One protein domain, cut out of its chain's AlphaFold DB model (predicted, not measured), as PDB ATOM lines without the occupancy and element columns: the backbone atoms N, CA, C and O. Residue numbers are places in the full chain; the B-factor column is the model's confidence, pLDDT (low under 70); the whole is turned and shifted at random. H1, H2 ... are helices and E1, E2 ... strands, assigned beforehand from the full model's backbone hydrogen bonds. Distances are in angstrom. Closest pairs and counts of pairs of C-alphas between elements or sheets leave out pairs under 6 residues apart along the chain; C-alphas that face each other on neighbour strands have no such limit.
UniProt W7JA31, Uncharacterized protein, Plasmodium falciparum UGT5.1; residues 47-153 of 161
ATOM      1  N   VAL A  47      43.480 -22.520 -20.004       90.75
ATOM      2  CA  VAL A  47      42.321 -22.970 -19.240       90.75
ATOM      3  C   VAL A  47      41.449 -21.767 -18.894       90.75
ATOM      4  O   VAL A  47      41.955 -20.707 -18.524       90.75
ATOM      5  N   VAL A  48      40.137 -21.936 -19.055       91.75
ATOM      6  CA  VAL A  48      39.115 -20.961 -18.661       91.75
ATOM      7  C   VAL A  48      38.273 -21.612 -17.577       91.75
ATOM      8  O   VAL A  48      37.698 -22.680 -17.801       91.75
ATOM      9  N   ILE A  49      38.235 -20.998 -16.401       92.12
ATOM     10  CA  ILE A  49      37.457 -21.467 -15.256       92.12
ATOM     11  C   ILE A  49      36.366 -20.441 -14.988       92.12
ATOM     12  O   ILE A  49      36.655 -19.355 -14.493       92.12
ATOM     13  N   SER A  50      35.120 -20.798 -15.285       93.06
ATOM     14  CA  SER A  50      33.954 -19.988 -14.932       93.06
ATOM     15  C   SER A  50      33.488 -20.350 -13.518       93.06
ATOM     16  O   SER A  50      33.130 -21.498 -13.240       93.06
ATOM     17  N   ILE A  51      33.503 -19.372 -12.615       93.12
ATOM     18  CA  ILE A  51      33.168 -19.514 -11.198       93.12
ATOM     19  C   ILE A  51      31.861 -18.769 -10.948       93.12
ATOM     20  O   ILE A  51      31.826 -17.546 -10.900       93.12
ATOM     21  N   VAL A  52      30.780 -19.526 -10.768       93.81
ATOM     22  CA  VAL A  52      29.447 -18.963 -10.501       93.81
ATOM     23  C   VAL A  52      29.321 -18.555  -9.035       93.81
ATOM     24  O   VAL A  52      28.988 -17.420  -8.720       93.81
ATOM     25  N   GLY A  53      29.620 -19.457  -8.101       92.00
ATOM     26  CA  GLY A  53      29.426 -19.190  -6.680       92.00
ATOM     27  C   GLY A  53      29.711 -20.392  -5.793       92.00
ATOM     28  O   GLY A  53      29.849 -21.520  -6.269       92.00
ATOM     29  N   VAL A  54      29.757 -20.145  -4.486       91.50
ATOM     30  CA  VAL A  54      29.924 -21.165  -3.447       91.50
ATOM     31  C   VAL A  54      28.767 -21.034  -2.460       91.50
ATOM     32  O   VAL A  54      28.385 -19.935  -2.065       91.50
ATOM     33  N   ARG A  55      28.165 -22.162  -2.085       93.44
ATOM     34  CA  ARG A  55      26.994 -22.224  -1.198       93.44
ATOM     35  C   ARG A  55      27.229 -23.240  -0.093       93.44
ATOM     36  O   ARG A  55      27.978 -24.193  -0.296       93.44
ATOM     37  N   GLY A  56      26.542 -23.074   1.037       92.50
ATOM     38  CA  GLY A  56      26.627 -24.027   2.144       92.50
ATOM     39  C   GLY A  56      27.971 -23.980   2.868       92.50
ATOM     40  O   GLY A  56      28.436 -25.000   3.375       92.50
ATOM     41  N   ILE A  57      28.620 -22.814   2.895       93.81
ATOM     42  CA  ILE A  57      29.880 -22.634   3.611       93.81
ATOM     43  C   ILE A  57      29.567 -22.633   5.110       93.81
ATOM     44  O   ILE A  57      28.957 -21.698   5.636       93.81
ATOM     45  N   ASN A  58      29.977 -23.700   5.791       92.00
ATOM     46  CA  ASN A  58      29.666 -23.934   7.196       92.00
ATOM     47  C   ASN A  58      30.665 -23.221   8.124       92.00
ATOM     48  O   ASN A  58      31.544 -23.851   8.713       92.00
ATOM     49  N   ILE A  59      30.539 -21.899   8.210       91.38
ATOM     50  CA  ILE A  59      31.295 -21.029   9.119       91.38
ATOM     51  C   ILE A  59      30.277 -20.251   9.973       91.38
ATOM     52  O   ILE A  59      29.224 -19.881   9.444       91.38
ATOM     53  N   PRO A  60      30.541 -20.013  11.275       91.06
ATOM     54  CA  PRO A  60      29.642 -19.239  12.129       91.06
ATOM     55  C   PRO A  60      29.413 -17.816  11.614       91.06
ATOM     56  O   PRO A  60      30.343 -17.184  11.113       91.06
ATOM     57  N   GLU A  61      28.198 -17.298  11.798       92.88
ATOM     58  CA  GLU A  61      27.904 -15.887  11.550       92.88
ATOM     59  C   GLU A  61      28.757 -14.996  12.455       92.88
ATOM     60  O   GLU A  61      28.908 -15.251  13.652       92.88
ATOM     61  N   ILE A  62      29.299 -13.929  11.881       89.81
ATOM     62  CA  ILE A  62      30.028 -12.898  12.616       89.81
ATOM     63  C   ILE A  62      29.163 -11.653  12.801       89.81
ATOM     64  O   ILE A  62      28.581 -11.131  11.858       89.81
ATOM     65  N   THR A  63      29.125 -11.145  14.031       84.81
ATOM     66  CA  THR A  63      28.307  -9.988  14.422       84.81
ATOM     67  C   THR A  63      29.019  -8.645  14.255       84.81
ATOM     68  O   THR A  63      28.380  -7.666  13.893       84.81
ATOM     69  N   ASN A  64      30.338  -8.593  14.474       85.88
ATOM     70  CA  ASN A  64      31.139  -7.358  14.449       85.88
ATOM     71  C   ASN A  64      32.249  -7.422  13.390       85.88
ATOM     72  O   ASN A  64      33.442  -7.304  13.688       85.88
ATOM     73  N   GLY A  65      31.863  -7.664  12.142       90.25
ATOM     74  CA  GLY A  65      32.813  -7.716  11.042       90.25
ATOM     75  C   GLY A  65      32.181  -8.116   9.720       90.25
ATOM     76  O   GLY A  65      30.963  -8.206   9.584       90.25
ATOM     77  N   GLN A  66      33.045  -8.386   8.750       94.38
ATOM     78  CA  GLN A  66      32.690  -8.850   7.417       94.38
ATOM     79  C   GLN A  66      33.572 -10.039   7.036       94.38
ATOM     80  O   GLN A  66      34.753 -10.079   7.391       94.38
ATOM     81  N   ILE A  67      33.008 -11.005   6.307       95.56
ATOM     82  CA  ILE A  67      33.781 -12.076   5.675       95.56
ATOM     83  C   ILE A  67      33.712 -11.866   4.173       95.56
ATOM     84  O   ILE A  67      32.636 -11.887   3.576       95.56
ATOM     85  N   TYR A  68      34.881 -11.690   3.577       96.19
ATOM     86  CA  TYR A  68      35.051 -11.700   2.134       96.19
ATOM     87  C   TYR A  68      35.533 -13.069   1.689       96.19
ATOM     88  O   TYR A  68      36.256 -13.740   2.419       96.19
ATOM     89  N   PHE A  69      35.175 -13.465   0.481       95.81
ATOM     90  CA  PHE A  69      35.556 -14.731  -0.115       95.81
ATOM     91  C   PHE A  69      36.269 -14.486  -1.435       95.81
ATOM     92  O   PHE A  69      35.972 -13.527  -2.146       95.81
ATOM     93  N   LEU A  70      37.201 -15.376  -1.754       94.56
ATOM     94  CA  LEU A  70      37.869 -15.431  -3.047       94.56
ATOM     95  C   LEU A  70      38.143 -16.877  -3.440       94.56
ATOM     96  O   LEU A  70      38.363 -17.740  -2.583       94.56
ATOM     97  N   CYS A  71      38.165 -17.119  -4.742       94.12
ATOM     98  CA  CYS A  71      38.627 -18.367  -5.315       94.12
ATOM     99  C   CYS A  71      39.973 -18.150  -6.008       94.12
ATOM    100  O   CYS A  71      40.121 -17.211  -6.784       94.12
ATOM    101  N   THR A  72      40.930 -19.042  -5.765       93.56
ATOM    102  CA  THR A  72      42.252 -19.034  -6.405       93.56
ATOM    103  C   THR A  72      42.447 -20.307  -7.213       93.56
ATOM    104  O   THR A  72      42.320 -21.411  -6.683       93.56
ATOM    105  N   ALA A  73      42.782 -20.177  -8.491       94.06
ATOM    106  CA  ALA A  73      43.125 -21.287  -9.364       94.06
ATOM    107  C   ALA A  73      44.632 -21.598  -9.291       94.06
ATOM    108  O   ALA A  73      45.476 -20.716  -9.460       94.06
ATOM    109  N   ILE A  74      44.972 -22.859  -9.030       92.75
ATOM    110  CA  ILE A  74      46.346 -23.308  -8.766       92.75
ATOM    111  C   ILE A  74      46.629 -24.580  -9.563       92.75
ATOM    112  O   ILE A  74      45.875 -25.554  -9.480       92.75
ATOM    113  N   PHE A  75      47.719 -24.573 -10.329       92.25
ATOM    114  CA  PHE A  75      48.237 -25.760 -11.008       92.25
ATOM    115  C   PHE A  75      49.003 -26.658 -10.024       92.25
ATOM    116  O   PHE A  75      49.557 -26.167  -9.048       92.25
ATOM    117  N   ASP A  76      49.067 -27.972 -10.253       82.75
ATOM    118  CA  ASP A  76      49.606 -28.908  -9.241       82.75
ATOM    119  C   ASP A  76      51.068 -28.681  -8.853       82.75
ATOM    120  O   ASP A  76      51.463 -29.044  -7.746       82.75
ATOM    121  N   ASN A  77      51.868 -28.130  -9.768       83.44
ATOM    122  CA  ASN A  77      53.282 -27.853  -9.528       83.44
ATOM    123  C   ASN A  77      53.536 -26.409  -9.077       83.44
ATOM    124  O   ASN A  77      54.689 -26.041  -8.846       83.44
ATOM    125  N   ASP A  78      52.488 -25.590  -8.972       84.56
ATOM    126  CA  ASP A  78      52.617 -24.214  -8.524       84.56
ATOM    127  C   ASP A  78      52.571 -24.150  -6.995       84.56
ATOM    128  O   ASP A  78      51.775 -24.812  -6.326       84.56
ATOM    129  N   ASP A  79      53.424 -23.299  -6.432       82.44
ATOM    130  CA  ASP A  79      53.349 -22.958  -5.019       82.44
ATOM    131  C   ASP A  79      52.086 -22.126  -4.748       82.44
ATOM    132  O   ASP A  79      51.768 -21.171  -5.471       82.44
ATOM    133  N   VAL A  80      51.363 -22.487  -3.685       75.75
ATOM    134  CA  VAL A  80      50.097 -21.838  -3.326       75.75
ATOM    135  C   VAL A  80      50.311 -20.361  -3.022       75.75
ATOM    136  O   VAL A  80      49.549 -19.522  -3.498       75.75
ATOM    137  N   LYS A  81      51.371 -20.024  -2.284       78.31
ATOM    138  CA  LYS A  81      51.661 -18.642  -1.903       78.31
ATOM    139  C   LYS A  81      51.994 -17.803  -3.137       78.31
ATOM    140  O   LYS A  81      51.402 -16.741  -3.311       78.31
ATOM    141  N   MET A  82      52.849 -18.306  -4.030       76.81
ATOM    142  CA  MET A  82      53.149 -17.617  -5.293       76.81
ATOM    143  C   MET A  82      51.913 -17.458  -6.188       76.81
ATOM    144  O   MET A  82      51.781 -16.450  -6.879       76.81
ATOM    145  N   SER A  83      51.004 -18.434  -6.187       77.50
ATOM    146  CA  SER A  83      49.755 -18.345  -6.952       77.50
ATOM    147  C   SER A  83      48.836 -17.256  -6.402       77.50
ATOM    148  O   SER A  83      48.258 -16.503  -7.175       77.50
ATOM    149  N   MET A  84      48.750 -17.116  -5.076       73.06
ATOM    150  CA  MET A  84      47.942 -16.068  -4.443       73.06
ATOM    151  C   MET A  84      48.506 -14.659  -4.668       73.06
ATOM    152  O   MET A  84      47.731 -13.709  -4.771       73.06
ATOM    153  N   GLU A  85      49.830 -14.515  -4.781       76.94
ATOM    154  CA  GLU A  85      50.489 -13.243  -5.117       76.94
ATOM    155  C   GLU A  85      50.184 -12.783  -6.557       76.94
ATOM    156  O   GLU A  85      50.214 -11.585  -6.851       76.94
ATOM    157  N   LYS A  86      49.846 -13.714  -7.458       78.06
ATOM    158  CA  LYS A  86      49.458 -13.417  -8.841       78.06
ATOM    159  C   LYS A  86      47.963 -13.126  -8.928       78.06
ATOM    160  O   LYS A  86      47.127 -14.023  -8.889       78.06
ATOM    161  N   SER A  87      47.612 -11.859  -9.125       73.81
ATOM    162  CA  SER A  87      46.212 -11.414  -9.161       73.81
ATOM    163  C   SER A  87      45.349 -12.112 -10.219       73.81
ATOM    164  O   SER A  87      44.166 -12.320  -9.985       73.81
ATOM    165  N   ASN A  88      45.920 -12.527 -11.353       81.75
ATOM    166  CA  ASN A  88      45.187 -13.194 -12.435       81.75
ATOM    167  C   ASN A  88      44.785 -14.647 -12.123       81.75
ATOM    168  O   ASN A  88      44.079 -15.252 -12.923       81.75
ATOM    169  N   HIS A  89      45.241 -15.213 -11.004       89.12
ATOM    170  CA  HIS A  89      44.819 -16.532 -10.529       89.12
ATOM    171  C   HIS A  89      43.603 -16.451  -9.601       89.12
ATOM    172  O   HIS A  89      43.078 -17.493  -9.217       89.12
ATOM    173  N   ASN A  90      43.172 -15.246  -9.226       90.69
ATOM    174  CA  ASN A  90      42.165 -15.023  -8.200       90.69
ATOM    175  C   ASN A  90      40.895 -14.424  -8.802       90.69
ATOM    176  O   ASN A  90      40.960 -13.644  -9.751       90.69
ATOM    177  N   THR A  91      39.755 -14.726  -8.191       92.75
ATOM    178  CA  THR A  91      38.556 -13.896  -8.333       92.75
ATOM    179  C   THR A  91      38.690 -12.603  -7.533       92.75
ATOM    180  O   THR A  91      39.559 -12.475  -6.657       92.75
ATOM    181  N   SER A  92      37.764 -11.672  -7.749       92.19
ATOM    182  CA  SER A  92      37.568 -10.548  -6.838       92.19
ATOM    183  C   SER A  92      37.231 -11.026  -5.423       92.19
ATOM    184  O   SER A  92      36.726 -12.132  -5.206       92.19
ATOM    185  N   LEU A  93      37.492 -10.151  -4.448       93.62
ATOM    186  CA  LEU A  93      36.998 -10.308  -3.084       93.62
ATOM    187  C   LEU A  93      35.504  -9.988  -3.051       93.62
ATOM    188  O   LEU A  93      35.116  -8.840  -3.266       93.62
ATOM    189  N   VAL A  94      34.676 -10.979  -2.732       96.31
ATOM    190  CA  VAL A  94      33.217 -10.827  -2.674       96.31
ATOM    191  C   VAL A  94      32.736 -10.957  -1.235       96.31
ATOM    192  O   VAL A  94      33.143 -11.873  -0.526       96.31
ATOM    193  N   LEU A  95      31.883 -10.037  -0.783       96.44
ATOM    194  CA  LEU A  95      31.274 -10.107   0.547       96.44
ATOM    195  C   LEU A  95      30.329 -11.315   0.623       96.44
ATOM    196  O   LEU A  95      29.478 -11.486  -0.247       96.44
ATOM    197  N   GLY A  96      30.470 -12.147   1.654       95.25
ATOM    198  CA  GLY A  96      29.585 -13.291   1.851       95.25
ATOM    199  C   GLY A  96      28.259 -12.924   2.498       95.25
ATOM    200  O   GLY A  96      28.200 -12.114   3.423       95.25
ATOM    201  N   GLU A  97      27.203 -13.596   2.054       95.81
ATOM    202  CA  GLU A  97      25.850 -13.455   2.583       95.81
ATOM    203  C   GLU A  97      25.537 -14.626   3.515       95.81
ATOM    204  O   GLU A  97      25.627 -15.789   3.112       95.81
ATOM    205  N   TYR A  98      25.174 -14.338   4.766       95.50
ATOM    206  CA  TYR A  98      24.739 -15.373   5.700       95.50
ATOM    207  C   TYR A  98      23.245 -15.647   5.516       95.50
ATOM    208  O   TYR A  98      22.402 -14.794   5.793       95.50
ATOM    209  N   ILE A  99      22.910 -16.835   5.017       92.81
ATOM    210  CA  ILE A  99      21.540 -17.231   4.685       92.81
ATOM    211  C   ILE A  99      21.288 -18.612   5.285       92.81
ATOM    212  O   ILE A  99      22.019 -19.560   5.010       92.81
ATOM    213  N   VAL A 100      20.236 -18.731   6.103       89.31
ATOM    214  CA  VAL A 100      19.758 -20.010   6.671       89.31
ATOM    215  C   VAL A 100      20.918 -20.858   7.225       89.31
ATOM    216  O   VAL A 100      21.152 -21.993   6.820       89.31
ATOM    217  N   SER A 101      21.671 -20.267   8.156       92.62
ATOM    218  CA  SER A 101      22.759 -20.918   8.898       92.62
ATOM    219  C   SER A 101      24.042 -21.245   8.116       92.62
ATOM    220  O   SER A 101      24.888 -21.980   8.626       92.62
ATOM    221  N   SER A 102      24.234 -20.702   6.911       95.44
ATOM    222  CA  SER A 102      25.489 -20.860   6.167       95.44
ATOM    223  C   SER A 102      25.817 -19.644   5.305       95.44
ATOM    224  O   SER A 102      24.936 -18.854   4.977       95.44
ATOM    225  N   TYR A 103      27.086 -19.496   4.921       96.00
ATOM    226  CA  TYR A 103      27.491 -18.452   3.984       96.00
ATOM    227  C   TYR A 103      27.294 -18.877   2.525       96.00
ATOM    228  O   TYR A 103      27.540 -20.028   2.134       96.00
ATOM    229  N   HIS A 104      26.873 -17.906   1.720       95.31
ATOM    230  CA  HIS A 104      26.684 -17.992   0.281       95.31
ATOM    231  C   HIS A 104      27.421 -16.846  -0.406       95.31
ATOM    232  O   HIS A 104      27.464 -15.723   0.095       95.31
ATOM    233  N   VAL A 105      28.008 -17.144  -1.560       95.19
ATOM    234  CA  VAL A 105      28.760 -16.186  -2.367       95.19
ATOM    235  C   VAL A 105      28.458 -16.441  -3.832       95.19
ATOM    236  O   VAL A 105      28.463 -17.592  -4.276       95.19
ATOM    237  N   THR A 106      28.247 -15.365  -4.579       95.44
ATOM    238  CA  THR A 106      28.148 -15.382  -6.039       95.44
ATOM    239  C   THR A 106      29.317 -14.578  -6.591       95.44
ATOM    240  O   THR A 106      29.482 -13.421  -6.220       95.44
ATOM    241  N   PHE A 107      30.144 -15.208  -7.421       93.31
ATOM    242  CA  PHE A 107      31.269 -14.560  -8.094       93.31
ATOM    243  C   PHE A 107      30.864 -14.123  -9.505       93.31
ATOM    244  O   PHE A 107      31.060 -12.967  -9.847       93.31
ATOM    245  N   ASP A 108      30.268 -15.028 -10.293       93.31
ATOM    246  CA  ASP A 108      29.980 -14.836 -11.725       93.31
ATOM    247  C   ASP A 108      31.195 -14.303 -12.519       93.31
ATOM    248  O   ASP A 108      31.090 -13.401 -13.350       93.31
ATOM    249  N   GLU A 109      32.366 -14.891 -12.261       92.69
ATOM    250  CA  GLU A 109      33.655 -14.479 -12.828       92.69
ATOM    251  C   GLU A 109      34.321 -15.593 -13.643       92.69
ATOM    252  O   GLU A 109      34.057 -16.782 -13.452       92.69
ATOM    253  N   GLU A 110      35.239 -15.213 -14.535       93.69
ATOM    254  CA  GLU A 110      36.074 -16.150 -15.286       93.69
ATOM    255  C   GLU A 110      37.556 -15.910 -15.013       93.69
ATOM    256  O   GLU A 110      38.063 -14.797 -15.153       93.69
ATOM    257  N   ILE A 111      38.269 -16.986 -14.689       91.38
ATOM    258  CA  ILE A 111      39.724 -16.991 -14.568       91.38
ATOM    259  C   ILE A 111      40.305 -17.612 -15.838       91.38
ATOM    260  O   ILE A 111      40.017 -18.767 -16.166       91.38
ATOM    261  N   VAL A 112      41.143 -16.855 -16.547       91.88
ATOM    262  CA  VAL A 112      41.802 -17.293 -17.784       91.88
ATOM    263  C   VAL A 112      43.305 -17.379 -17.553       91.88
ATOM    264  O   VAL A 112      43.969 -16.365 -17.339       91.88
ATOM    265  N   LEU A 113      43.854 -18.592 -17.628       91.38
ATOM    266  CA  LEU A 113      45.272 -18.858 -17.381       91.38
ATOM    267  C   LEU A 113      45.902 -19.606 -18.552       91.38
ATOM    268  O   LEU A 113      45.303 -20.517 -19.121       91.38
ATOM    269  N   ASN A 114      47.141 -19.248 -18.882       91.00
ATOM    270  CA  ASN A 114      47.965 -20.065 -19.766       91.00
ATOM    271  C   ASN A 114      48.453 -21.287 -18.986       91.00
ATOM    272  O   ASN A 114      48.854 -21.152 -17.830       91.00
ATOM    273  N   ILE A 115      48.425 -22.458 -19.616       90.38
ATOM    274  CA  ILE A 115      48.849 -23.710 -18.988       90.38
ATOM    275  C   ILE A 115      50.381 -23.774 -19.029       90.38
ATOM    276  O   ILE A 115      50.947 -23.820 -20.125       90.38
ATOM    277  N   PRO A 116      51.079 -23.779 -17.876       87.88
ATOM    278  CA  PRO A 116      52.530 -23.903 -17.874       87.88
ATOM    279  C   PRO A 116      52.959 -25.306 -18.319       87.88
ATOM    280  O   PRO A 116      52.234 -26.287 -18.132       87.88
ATOM    281  N   GLU A 117      54.159 -25.422 -18.885       86.06
ATOM    282  CA  GLU A 117      54.687 -26.716 -19.318       86.06
ATOM    283  C   GLU A 117      54.783 -27.713 -18.153       86.06
ATOM    284  O   GLU A 117      55.190 -27.375 -17.045       86.06
ATOM    285  N   GLY A 118      54.386 -28.965 -18.403       85.19
ATOM    286  CA  GLY A 118      54.434 -30.043 -17.410       85.19
ATOM    287  C   GLY A 118      53.259 -30.082 -16.424       85.19
ATOM    288  O   GLY A 118      53.116 -31.079 -15.711       85.19
ATOM    289  N   ASN A 119      52.389 -29.066 -16.404       88.56
ATOM    290  CA  ASN A 119      51.172 -29.088 -15.595       88.56
ATOM    291  C   ASN A 119      50.059 -29.902 -16.258       88.56
ATOM    292  O   ASN A 119      49.846 -29.854 -17.468       88.56
ATOM    293  N   ASN A 120      49.347 -30.668 -15.432       89.50
ATOM    294  CA  ASN A 120      48.396 -31.679 -15.894       89.50
ATOM    295  C   ASN A 120      47.014 -31.518 -15.275       89.50
ATOM    296  O   ASN A 120      46.024 -31.913 -15.902       89.50
ATOM    297  N   PHE A 121      46.951 -30.933 -14.081       91.56
ATOM    298  CA  PHE A 121      45.714 -30.606 -13.412       91.56
ATOM    299  C   PHE A 121      45.742 -29.183 -12.851       91.56
ATOM    300  O   PHE A 121      46.784 -28.537 -12.705       91.56
ATOM    301  N   ILE A 122      44.541 -28.690 -12.578       92.56
ATOM    302  CA  ILE A 122      44.286 -27.427 -11.898       92.56
ATOM    303  C   ILE A 122      43.235 -27.655 -10.812       92.56
ATOM    304  O   ILE A 122      42.328 -28.477 -10.980       92.56
ATOM    305  N   ARG A 123      43.356 -26.943  -9.693       92.94
ATOM    306  CA  ARG A 123      42.371 -26.920  -8.604       92.94
ATOM    307  C   ARG A 123      41.981 -25.485  -8.290       92.94
ATOM    308  O   ARG A 123      42.816 -24.588  -8.363       92.94
ATOM    309  N   CYS A 124      40.737 -25.286  -7.880       92.94
ATOM    310  CA  CYS A 124      40.290 -24.022  -7.311       92.94
ATOM    311  C   CYS A 124      40.251 -24.146  -5.793       92.94
ATOM    312  O   CYS A 124      39.621 -25.059  -5.264       92.94
ATOM    313  N   TYR A 125      40.910 -23.224  -5.106       92.38
ATOM    314  CA  TYR A 125      40.907 -23.090  -3.658       92.38
ATOM    315  C   TYR A 125      39.965 -21.967  -3.267       92.38
ATOM    316  O   TYR A 125      40.054 -20.872  -3.812       92.38
ATOM    317  N   VAL A 126      39.085 -22.225  -2.309       92.81
ATOM    318  CA  VAL A 126      38.200 -21.213  -1.735       92.81
ATOM    319  C   VAL A 126      38.822 -20.746  -0.429       92.81
ATOM    320  O   VAL A 126      39.069 -21.555   0.468       92.81
ATOM    321  N   SER A 127      39.066 -19.444  -0.326       93.19
ATOM    322  CA  SER A 127      39.572 -18.801   0.886       93.19
ATOM    323  C   SER A 127      38.619 -17.704   1.342       93.19
ATOM    324  O   SER A 127      37.867 -17.149   0.537       93.19
ATOM    325  N   CYS A 128      38.669 -17.369   2.626       94.38
ATOM    326  CA  CYS A 128      37.965 -16.227   3.182       94.38
ATOM    327  C   CYS A 128      38.884 -15.294   3.964       94.38
ATOM    328  O   CYS A 128      39.899 -15.704   4.527       94.38
ATOM    329  N   ILE A 129      38.510 -14.019   3.993       94.75
ATOM    330  CA  ILE A 129      39.157 -12.970   4.765       94.75
ATOM    331  C   ILE A 129      38.154 -12.464   5.790       94.75
ATOM    332  O   ILE A 129      37.167 -11.820   5.434       94.75
ATOM    333  N   TYR A 130      38.438 -12.721   7.061       94.31
ATOM    334  CA  TYR A 130      37.737 -12.100   8.173       94.31
ATOM    335  C   TYR A 130      38.284 -10.697   8.359       94.31
ATOM    336  O   TYR A 130      39.493 -10.510   8.509       94.31
ATOM    337  N   VAL A 131      37.385  -9.727   8.367       93.12
ATOM    338  CA  VAL A 131      37.671  -8.335   8.676       93.12
ATOM    339  C   VAL A 131      36.844  -7.973   9.896       93.12
ATOM    340  O   VAL A 131      35.632  -7.808   9.797       93.12
ATOM    341  N   THR A 132      37.489  -7.871  11.049       91.44
ATOM    342  CA  THR A 132      36.828  -7.546  12.320       91.44
ATOM    343  C   THR A 132      37.399  -6.260  12.885       91.44
ATOM    344  O   THR A 132      38.608  -6.039  12.810       91.44
ATOM    345  N   GLU A 133      36.553  -5.441  13.495       86.88
ATOM    346  CA  GLU A 133      36.988  -4.246  14.216       86.88
ATOM    347  C   GLU A 133      36.823  -4.464  15.717       86.88
ATOM    348  O   GLU A 133      35.755  -4.837  16.200       86.88
ATOM    349  N   SER A 134      37.904  -4.246  16.456       83.12
ATOM    350  CA  SER A 134      37.930  -4.325  17.915       83.12
ATOM    351  C   SER A 134      38.754  -3.161  18.440       83.12
ATOM    352  O   SER A 134      39.896  -2.982  18.014       83.12
ATOM    353  N   ASP A 135      38.172  -2.362  19.333       79.94
ATOM    354  CA  ASP A 135      38.847  -1.246  20.007       79.94
ATOM    355  C   ASP A 135      39.508  -0.241  19.042       79.94
ATOM    356  O   ASP A 135      40.623   0.231  19.257       79.94
ATOM    357  N   GLY A 136      38.834   0.056  17.924       78.94
ATOM    358  CA  GLY A 136      39.328   0.969  16.883       78.94
ATOM    359  C   GLY A 136      40.452   0.400  16.007       78.94
ATOM    360  O   GLY A 136      40.950   1.101  15.128       78.94
ATOM    361  N   THR A 137      40.841  -0.862  16.210       84.62
ATOM    362  CA  THR A 137      41.841  -1.559  15.393       84.62
ATOM    363  C   THR A 137      41.161  -2.556  14.462       84.62
ATOM    364  O   THR A 137      40.397  -3.423  14.893       84.62
ATOM    365  N   ARG A 138      41.462  -2.448  13.164       86.88
ATOM    366  CA  ARG A 138      40.994  -3.383  12.137       86.88
ATOM    367  C   ARG A 138      41.920  -4.597  12.081       86.88
ATOM    368  O   ARG A 138      43.089  -4.469  11.730       86.88
ATOM    369  N   ASN A 139      41.377  -5.770  12.381       89.50
ATOM    370  CA  ASN A 139      42.066  -7.052  12.286       89.50
ATOM    371  C   ASN A 139      41.644  -7.783  11.008       89.50
ATOM    372  O   ASN A 139      40.457  -7.847  10.682       89.50
ATOM    373  N   MET A 140      42.624  -8.334  10.288       92.00
ATOM    374  CA  MET A 140      42.406  -9.106   9.065       92.00
ATOM    375  C   MET A 140      43.014 -10.502   9.206       92.00
ATOM    376  O   MET A 140      44.185 -10.631   9.564       92.00
ATOM    377  N   LYS A 141      42.234 -11.542   8.904       92.56
ATOM    378  CA  LYS A 141      42.681 -12.942   8.934       92.56
ATOM    379  C   LYS A 141      42.264 -13.646   7.649       92.56
ATOM    380  O   LYS A 141      41.084 -13.654   7.331       92.56
ATOM    381  N   LEU A 142      43.218 -14.245   6.944       90.88
ATOM    382  CA  LEU A 142      42.973 -15.075   5.763       90.88
ATOM    383  C   LEU A 142      42.945 -16.553   6.176       90.88
ATOM    384  O   LEU A 142      43.878 -17.021   6.831       90.88
ATOM    385  N   GLU A 143      41.908 -17.287   5.782       91.94
ATOM    386  CA  GLU A 143      41.782 -18.731   6.009       91.94
ATOM    387  C   GLU A 143      41.371 -19.462   4.727       91.94
ATOM    388  O   GLU A 143      40.523 -18.994   3.971       91.94
ATOM    389  N   GLY A 144      41.953 -20.640   4.495       90.94
ATOM    390  CA  GLY A 144      41.502 -21.556   3.450       90.94
ATOM    391  C   GLY A 144      40.323 -22.394   3.940       90.94
ATOM    392  O   GLY A 144      40.382 -22.961   5.030       90.94
ATOM    393  N   ILE A 145      39.269 -22.494   3.133       91.19
ATOM    394  CA  ILE A 145      38.026 -23.200   3.487       91.19
ATOM    395  C   ILE A 145      37.976 -24.578   2.835       91.19
ATOM    396  O   ILE A 145      37.540 -25.554   3.442       91.19
ATOM    397  N   GLY A 146      38.401 -24.665   1.579       90.81
ATOM    398  CA  GLY A 146      38.306 -25.899   0.818       90.81
ATOM    399  C   GLY A 146      38.860 -25.757  -0.586       90.81
ATOM    400  O   GLY A 146      39.385 -24.711  -0.966       90.81
ATOM    401  N   TYR A 147      38.747 -26.833  -1.353       91.44
ATOM    402  CA  TYR A 147      39.224 -26.894  -2.723       91.44
ATOM    403  C   TYR A 147      38.367 -27.844  -3.560       91.44
ATOM    404  O   TYR A 147      37.697 -28.730  -3.027       91.44
ATOM    405  N   THR A 148      38.378 -27.645  -4.873       90.75
ATOM    406  CA  THR A 148      37.723 -28.541  -5.831       90.75
ATOM    407  C   THR A 148      38.572 -29.776  -6.105       90.75
ATOM    408  O   THR A 148      39.796 -29.753  -5.953       90.75
ATOM    409  N   ASP A 149      37.947 -30.826  -6.633       90.31
ATOM    410  CA  ASP A 149      38.692 -31.911  -7.268       90.31
ATOM    411  C   ASP A 149      39.621 -31.379  -8.371       90.31
ATOM    412  O   ASP A 149      39.382 -30.327  -8.977       90.31
ATOM    413  N   ALA A 150      40.703 -32.118  -8.624       90.62
ATOM    414  CA  ALA A 150      41.644 -31.788  -9.686       90.62
ATOM    415  C   ALA A 150      40.979 -31.941 -11.057       90.62
ATOM    416  O   ALA A 150      40.481 -33.013 -11.411       90.62
ATOM    417  N   TYR A 151      41.024 -30.876 -11.852       90.38
ATOM    418  CA  TYR A 151      40.508 -30.874 -13.210       90.38
ATOM    419  C   TYR A 151      41.635 -31.133 -14.208       90.38
ATOM    420  O   TYR A 151      42.654 -30.451 -14.177       90.38
ATOM    421  N   VAL A 152      41.465 -32.113 -15.099       90.06
ATOM    422  CA  VAL A 152      42.473 -32.469 -16.115       90.06
ATOM    423  C   VAL A 152      42.512 -31.410 -17.218       90.06
ATOM    424  O   VAL A 152      41.477 -31.131 -17.823       90.06
ATOM    425  N   ILE A 153      43.699 -30.874 -17.513       89.00
ATOM    426  CA  ILE A 153      43.897 -29.756 -18.461       89.00
ATOM    427  C   ILE A 153      44.744 -30.115 -19.689       89.00
ATOM    428  O   ILE A 153      45.112 -29.234 -20.454       89.00
TER     429      ILE A 153
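AT A GLANCE: This is residues 47 to 153 of the 161 residues of an uncharacterized protein of Plasmodium falciparum UGT5.1 (UniProt W7JA31). Two antiparallel three-stranded sheets lie partly face to face with their strands crossed, making an elongated sandwich in which E2 and E5 lie nearest the middle. The sheet E2 E5 E6 is twisted, its long hairpin E5 and E6 runs along the length of the domain, and the short helix H1 packs over E2. The printed part has 107 residues, with one named helix and six named strands in the order E1 E2 H1 E3 E4 E5 E6; the sheets run E1 E4 E3 and E2 E5 E6, and the class is mostly strand. The whole is compact, with a radius of gyration of the C-alphas of 14.9 A, and spans 49 by 29 by 18 A.

HOW THE PARTS SIT: In one sheet, E5, residues 121 to 134, is the inner strand between E2, residues 65 to 75, and E6, residues 137 to 147. E5 and E2 are antiparallel at 161 degrees, with N 68 and O 129 2.9 A apart, within hydrogen-bond range. E5 and E6 form a hairpin, with N 130 and O 141 at 2.8 A. H1, residues 80 to 85, is on this sheet over E2, at a height over the sheet of 8.6 A; the C-alphas of Ile 74 and Ser 83 are their closest, 6.3 A apart. In H1 every O i to N i+4 pair is within hydrogen-bond range. In the other sheet, E4, residues 102 to 114, is the inner strand between E1, residues 47 to 57, and E3, residues 97 to 99. N 49 and O 111 of E1 and E4 are 2.9 A apart; E3 and E4 form a hairpin, with N 97 and O 104 at 2.9 A. The two sheets form a sandwich, two sheets face to face, 9.0 A centre to centre where they face each other, with their strands at 53 degrees. Across it, the closest C-alphas of E2 and E4, those of Phe 69 and Val 105, are 7.3 A apart. H1 is not on the sheet E1 E4 E3.

IN THESE COORDINATES: E1 begins at C-alpha 47 (42.321, -22.970, -19.240), measures 26.0 A and bends by 56 degrees at residue 52. E2 measures 32.4 A. H1 and E3 are short. E4 measures 34.3 A and bends by 61 degrees at residue 108. E5 measures 41.6 A, starting at C-alpha 121 (45.714, -30.606, -13.412). E6 measures 31.3 A and ends at C-alpha 147 (39.224, -26.894, -2.723).

THE WHOLE: The two C-alphas farthest apart, those of Gly 118 and Asp 135, are 49.7 A apart. The printed part has no cut. H1 to E3 is a long link of 11 residues, in which residues 94 to 95 pair antiparallel with residues 68 to 69 of E2. The mean pLDDT of the printed part is 90.1, and no printed residue is under 70.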